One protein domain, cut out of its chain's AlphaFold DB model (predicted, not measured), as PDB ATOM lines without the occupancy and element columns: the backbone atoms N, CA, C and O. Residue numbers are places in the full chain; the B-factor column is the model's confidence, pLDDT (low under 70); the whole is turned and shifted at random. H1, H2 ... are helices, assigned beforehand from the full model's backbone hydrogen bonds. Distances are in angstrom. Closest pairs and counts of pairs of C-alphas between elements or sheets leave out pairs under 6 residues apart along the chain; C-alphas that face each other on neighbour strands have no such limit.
ATOM      1  N   LEU A   2     130.270 103.385  99.489       65.12
ATOM      2  CA  LEU A   2     131.489 104.212  99.400       65.12
ATOM      3  C   LEU A   2     131.238 105.655  98.909       65.12
ATOM      4  O   LEU A   2     131.883 106.582  99.389       65.12
ATOM      5  N   GLN A   3     130.210 105.857  98.073       67.50
ATOM      6  CA  GLN A   3     129.738 107.183  97.645       67.50
ATOM      7  C   GLN A   3     129.420 108.093  98.841       67.50
ATOM      8  O   GLN A   3     129.865 109.233  98.877       67.50
ATOM      9  N   TYR A   4     128.768 107.568  99.881       74.69
ATOM     10  CA  TYR A   4     128.456 108.322 101.099       74.69
ATOM     11  C   TYR A   4     129.707 108.735 101.899       74.69
ATOM     12  O   TYR A   4     129.700 109.756 102.572       74.69
ATOM     13  N   ARG A   5     130.814 107.982 101.804       75.94
ATOM     14  CA  ARG A   5     132.055 108.287 102.543       75.94
ATOM     15  C   ARG A   5     132.873 109.396 101.888       75.94
ATOM     16  O   ARG A   5     133.567 110.110 102.600       75.94
ATOM     17  N   ASN A   6     132.780 109.543 100.566       80.81
ATOM     18  CA  ASN A   6     133.524 110.545  99.796       80.81
ATOM     19  C   ASN A   6     132.675 111.743  99.349       80.81
ATOM     20  O   ASN A   6     133.230 112.703  98.823       80.81
ATOM     21  N   THR A   7     131.360 111.716  99.565       81.94
ATOM     22  CA  THR A   7     130.495 112.860  99.259       81.94
ATOM     23  C   THR A   7     130.581 113.871 100.405       81.94
ATOM     24  O   THR A   7     130.387 113.479 101.557       81.94
ATOM     25  N   PRO A   8     130.914 115.144 100.132       82.25
ATOM     26  CA  PRO A   8     130.922 116.177 101.157       82.25
ATOM     27  C   PRO A   8     129.496 116.443 101.637       82.25
ATOM     28  O   PRO A   8     128.580 116.600 100.828       82.25
ATOM     29  N   ASP A   9     129.317 116.494 102.953       82.56
ATOM     30  CA  ASP A   9     128.035 116.861 103.544       82.56
ATOM     31  C   ASP A   9     127.781 118.372 103.368       82.56
ATOM     32  O   ASP A   9     128.712 119.185 103.347       82.56
ATOM     33  N   ARG A  10     126.513 118.762 103.207       79.19
ATOM     34  CA  ARG A  10     126.104 120.124 102.823       79.19
ATOM     35  C   ARG A  10     126.523 121.170 103.856       79.19
ATOM     36  O   ARG A  10     126.867 122.289 103.481       79.19
ATOM     37  N   ASN A  11     126.502 120.803 105.135       78.44
ATOM     38  CA  ASN A  11     126.705 121.739 106.238       78.44
ATOM     39  C   ASN A  11     128.179 121.857 106.641       78.44
ATOM     40  O   ASN A  11     128.655 122.947 106.938       78.44
ATOM     41  N   THR A  12     128.919 120.751 106.617       80.88
ATOM     42  CA  THR A  12     130.334 120.709 107.016       80.88
ATOM     43  C   THR A  12     131.293 120.862 105.839       80.88
ATOM     44  O   THR A  12     132.475 121.107 106.063       80.88
ATOM     45  N   LYS A  13     130.818 120.721 104.588       83.25
ATOM     46  CA  LYS A  13     131.610 120.697 103.336       83.25
ATOM     47  C   LYS A  13     132.752 119.673 103.313       83.25
ATOM     48  O   LYS A  13     133.519 119.621 102.353       83.25
ATOM     49  N   LEU A  14     132.849 118.837 104.340       82.75
ATOM     50  CA  LEU A  14     133.830 117.781 104.488       82.75
ATOM     51  C   LEU A  14     133.107 116.449 104.339       82.75
ATOM     52  O   LEU A  14     132.004 116.256 104.848       82.75
ATOM     53  N   SER A  15     133.720 115.524 103.608       86.75
ATOM     54  CA  SER A  15     133.212 114.160 103.548       86.75
ATOM     55  C   SER A  15     133.608 113.404 104.820       86.75
ATOM     56  O   SER A  15     134.637 113.720 105.429       86.75
ATOM     57  N   PRO A  16     132.855 112.365 105.219       89.31
ATOM     58  CA  PRO A  16     133.245 111.512 106.339       89.31
ATOM     59  C   PRO A  16     134.670 110.949 106.201       89.31
ATOM     60  O   PRO A  16     135.394 110.840 107.187       89.31
ATOM     61  N   ALA A  17     135.112 110.638 104.979       86.06
ATOM     62  CA  ALA A  17     136.486 110.230 104.702       86.06
ATOM     63  C   ALA A  17     137.504 111.344 104.978       86.06
ATOM     64  O   ALA A  17     138.541 111.079 105.578       86.06
ATOM     65  N   MET A  18     137.200 112.584 104.588       85.19
ATOM     66  CA  MET A  18     138.068 113.733 104.847       85.19
ATOM     67  C   MET A  18     138.172 114.037 106.345       85.19
ATOM     68  O   MET A  18     139.249 114.353 106.831       85.19
ATOM     69  N   CYS A  19     137.073 113.886 107.085       85.62
ATOM     70  CA  CYS A  19     137.041 114.135 108.524       85.62
ATOM     71  C   CYS A  19     137.834 113.091 109.330       85.62
ATOM     72  O   CYS A  19     138.401 113.419 110.366       85.62
ATOM     73  N   ILE A  20     137.862 111.835 108.868       83.25
ATOM     74  CA  ILE A  20     138.504 110.725 109.589       83.25
ATOM     75  C   ILE A  20     139.944 110.497 109.114       83.25
ATOM     76  O   ILE A  20     140.828 110.239 109.924       83.25
ATOM     77  N   PHE A  21     140.183 110.564 107.803       78.88
ATOM     78  CA  PHE A  21     141.453 110.179 107.184       78.88
ATOM     79  C   PHE A  21     142.205 111.356 106.551       78.88
ATOM     80  O   PHE A  21     143.335 111.181 106.113       78.88
ATOM     81  N   GLY A  22     141.600 112.546 106.459       82.38
ATOM     82  CA  GLY A  22     142.224 113.715 105.825       82.38
ATOM     83  C   GLY A  22     142.344 113.623 104.299       82.38
ATOM     84  O   GLY A  22     142.925 114.505 103.673       82.38
ATOM     85  N   HIS A  23     141.801 112.569 103.687       79.56
ATOM     86  CA  HIS A  23     141.795 112.358 102.243       79.56
ATOM     87  C   HIS A  23     140.621 111.455 101.821       79.56
ATOM     88  O   HIS A  23     140.210 110.575 102.588       79.56
ATOM     89  N   PRO A  24     140.082 111.608 100.596       80.38
ATOM     90  CA  PRO A  24     139.047 110.715 100.085       80.38
ATOM     91  C   PRO A  24     139.568 109.275  99.994       80.38
ATOM     92  O   PRO A  24     140.716 109.026  99.614       80.38
ATOM     93  N   ILE A  25     138.723 108.310 100.351       81.19
ATOM     94  CA  ILE A  25     139.079 106.888 100.324       81.19
ATOM     95  C   ILE A  25     139.110 106.433  98.867       81.19
ATOM     96  O   ILE A  25     138.140 106.632  98.136       81.19
ATOM     97  N   ARG A  26     140.217 105.817  98.446       68.44
ATOM     98  CA  ARG A  26     140.336 105.201  97.121       68.44
ATOM     99  C   ARG A  26     139.622 103.848  97.124       68.44
ATOM    100  O   ARG A  26     139.831 103.046  98.031       68.44
ATOM    101  N   ASP A  27     138.785 103.611  96.121       64.00
ATOM    102  CA  ASP A  27     138.058 102.354  95.946       64.00
ATOM    103  C   ASP A  27     139.026 101.165  95.807       64.00
ATOM    104  O   ASP A  27     140.078 101.270  95.178       64.00
ATOM    105  N   PHE A  28     138.636  99.993  96.320       60.31
ATOM    106  CA  PHE A  28     139.290  98.708  96.013       60.31
ATOM    107  C   PHE A  28     138.872  98.147  94.633       60.31
ATOM    108  O   PHE A  28     139.046  96.962  94.356       60.31
ATOM    109  N   ILE A  29     138.288  98.984  93.769       53.72
ATOM    110  CA  ILE A  29     137.749  98.638  92.446       53.72
ATOM    111  C   ILE A  29     138.674  99.259  91.380       53.72
ATOM    112  O   ILE A  29     139.168 100.370  91.586       53.72
ATOM    113  N   PRO A  30     138.980  98.542  90.278       55.94
ATOM    114  CA  PRO A  30     140.055  98.871  89.348       55.94
ATOM    115  C   PRO A  30     139.977 100.287  88.777       55.94
ATOM    116  O   PRO A  30     138.913 100.797  88.433       55.94
ATOM    117  N   ILE A  31     141.163 100.879  88.645       58.75
ATOM    118  CA  ILE A  31     141.403 102.205  88.086       58.75
ATOM    119  C   ILE A  31     140.690 102.321  86.720       58.75
ATOM    120  O   ILE A  31     140.848 101.421  85.890       58.75
ATOM    121  N   PRO A  32     139.932 103.404  86.457       54.34
ATOM    122  CA  PRO A  32     139.226 103.588  85.191       54.34
ATOM    123  C   PRO A  32     140.175 103.477  83.980       54.34
ATOM    124  O   PRO A  32     141.332 103.926  84.060       54.34
ATOM    125  N   PRO A  33     139.714 102.879  82.860       53.62
ATOM    126  CA  PRO A  33     140.545 102.661  81.681       53.62
ATOM    127  C   PRO A  33     141.079 104.006  81.176       53.62
ATOM    128  O   PRO A  33     140.321 104.947  80.962       53.62
ATOM    129  N   GLY A  34     142.406 104.110  81.063       55.56
ATOM    130  CA  GLY A  34     143.115 105.339  80.681       55.56
ATOM    131  C   GLY A  34     144.036 105.914  81.764       55.56
ATOM    132  O   GLY A  34     145.043 106.524  81.426       55.56
ATOM    133  N   ARG A  35     143.774 105.658  83.057       53.81
ATOM    134  CA  ARG A  35     144.711 105.996  84.160       53.81
ATOM    135  C   ARG A  35     145.400 104.778  84.783       53.81
ATOM    136  O   ARG A  35     146.466 104.915  85.377       53.81
ATOM    137  N   ALA A  36     144.831 103.584  84.611       50.78
ATOM    138  CA  ALA A  36     145.363 102.327  85.150       50.78
ATOM    139  C   ALA A  36     146.709 101.931  84.528       50.78
ATOM    140  O   ALA A  36     147.590 101.378  85.186       50.78
ATOM    141  N   ASN A  37     146.844 102.231  83.238       51.72
ATOM    142  CA  ASN A  37     147.913 101.735  82.387       51.72
ATOM    143  C   ASN A  37     149.259 102.344  82.804       51.72
ATOM    144  O   ASN A  37     150.257 101.635  82.849       51.72
ATOM    145  N   ALA A  38     149.263 103.635  83.158       52.72
ATOM    146  CA  ALA A  38     150.463 104.364  83.551       52.72
ATOM    147  C   ALA A  38     150.931 103.989  84.966       52.72
ATOM    148  O   ALA A  38     152.094 103.654  85.150       52.72
ATOM    149  N   TYR A  39     150.022 103.945  85.951       50.69
ATOM    150  CA  TYR A  39     150.399 103.701  87.350       50.69
ATOM    151  C   TYR A  39     150.936 102.280  87.586       50.69
ATOM    152  O   TYR A  39     151.907 102.081  88.318       50.69
ATOM    153  N   HIS A  40     150.316 101.275  86.951       53.09
ATOM    154  CA  HIS A  40     150.806  99.900  87.024       53.09
ATOM    155  C   HIS A  40     152.099  99.730  86.221       53.09
ATOM    156  O   HIS A  40     153.002  99.061  86.705       53.09
ATOM    157  N   ALA A  41     152.235 100.341  85.039       60.00
ATOM    158  CA  ALA A  41     153.465 100.235  84.249       60.00
ATOM    159  C   ALA A  41     154.673 100.904  84.925       60.00
ATOM    160  O   ALA A  41     155.780 100.385  84.829       60.00
ATOM    161  N   GLU A  42     154.460 102.004  85.649       64.38
ATOM    162  CA  GLU A  42     155.522 102.742  86.343       64.38
ATOM    163  C   GLU A  42     156.194 101.908  87.449       64.38
ATOM    164  O   GLU A  42     157.413 101.928  87.598       64.38
ATOM    165  N   HIS A  43     155.414 101.102  88.177       62.44
ATOM    166  CA  HIS A  43     155.905 100.329  89.325       62.44
ATOM    167  C   HIS A  43     156.024  98.822  89.056       62.44
ATOM    168  O   HIS A  43     156.517  98.080  89.909       62.44
ATOM    169  N   THR A  44     155.585  98.337  87.889       68.56
ATOM    170  CA  THR A  44     155.691  96.918  87.518       68.56
ATOM    171  C   THR A  44     156.621  96.737  86.326       68.56
ATOM    172  O   THR A  44     156.342  97.130  85.198       68.56
ATOM    173  N   LYS A  45     157.766  96.096  86.574       79.88
ATOM    174  CA  LYS A  45     158.689  95.701  85.506       79.88
ATOM    175  C   LYS A  45     158.090  94.517  84.749       79.88
ATOM    176  O   LYS A  45     157.758  93.500  85.362       79.88
TER     177      LYS A  45
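This is residues 2 to 45 of the 264 residues of an uncharacterized protein of Mytilus coruscus (UniProt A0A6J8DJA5). A long, thin chain holds a lone helix, H3, at one end and a small two-helix head, H1 with H2, at the other, the two ends joined by a stretch of residues 22 to 35 with no named element. In the head, residues 7 to 15 loop out and fold back, and H1 touches H2. The printed part has 44 residues, with three named helices in the order H1, H2, H3 and no named strand; the class is all helix, though fewer than half of the residues, 19 of 44, are in named elements. It is only just extended, close to loose, with a radius of gyration of the C-alphas of 14.1 A, and it spans 45 by 18 by 14 A, a rod.

H3, residues 36 to 43, touches no helix. H2, residues 16 to 21, is apart from H3. H1, residues 2 to 6, is also apart from H3. H1 and H2 touch, and their closest C-alphas are those of Arg 5 and Pro 16, 5.1 A apart. In H1 and H2 every O i to N i+4 pair is within hydrogen-bond range; in H3, 3 of 4 are.

H3, the longest helix, runs 11.5 A from C-alpha 36 at (145.363, 102.327, 85.150) to C-alpha 43 at (155.905, 100.329, 89.325). H2 is 8.4 A long from Pro 16 to Phe 21. H1 is 6.7 A long and begins at C-alpha 2 at (131.489, 104.212, 99.400).

The two C-alphas farthest apart are those of Asn 11 and Lys 45, 46.2 A. The printed part has no cut. The link from H1 to H2 is short, with 9 residues, and the link from H2 to H3 is long, with 14. Residues 32 to 38, of which 36 to 38 belong to H3, stand free. The mean pLDDT of the printed part is 70.6, and residues 2 to 3 and 26 to 44 are under 70.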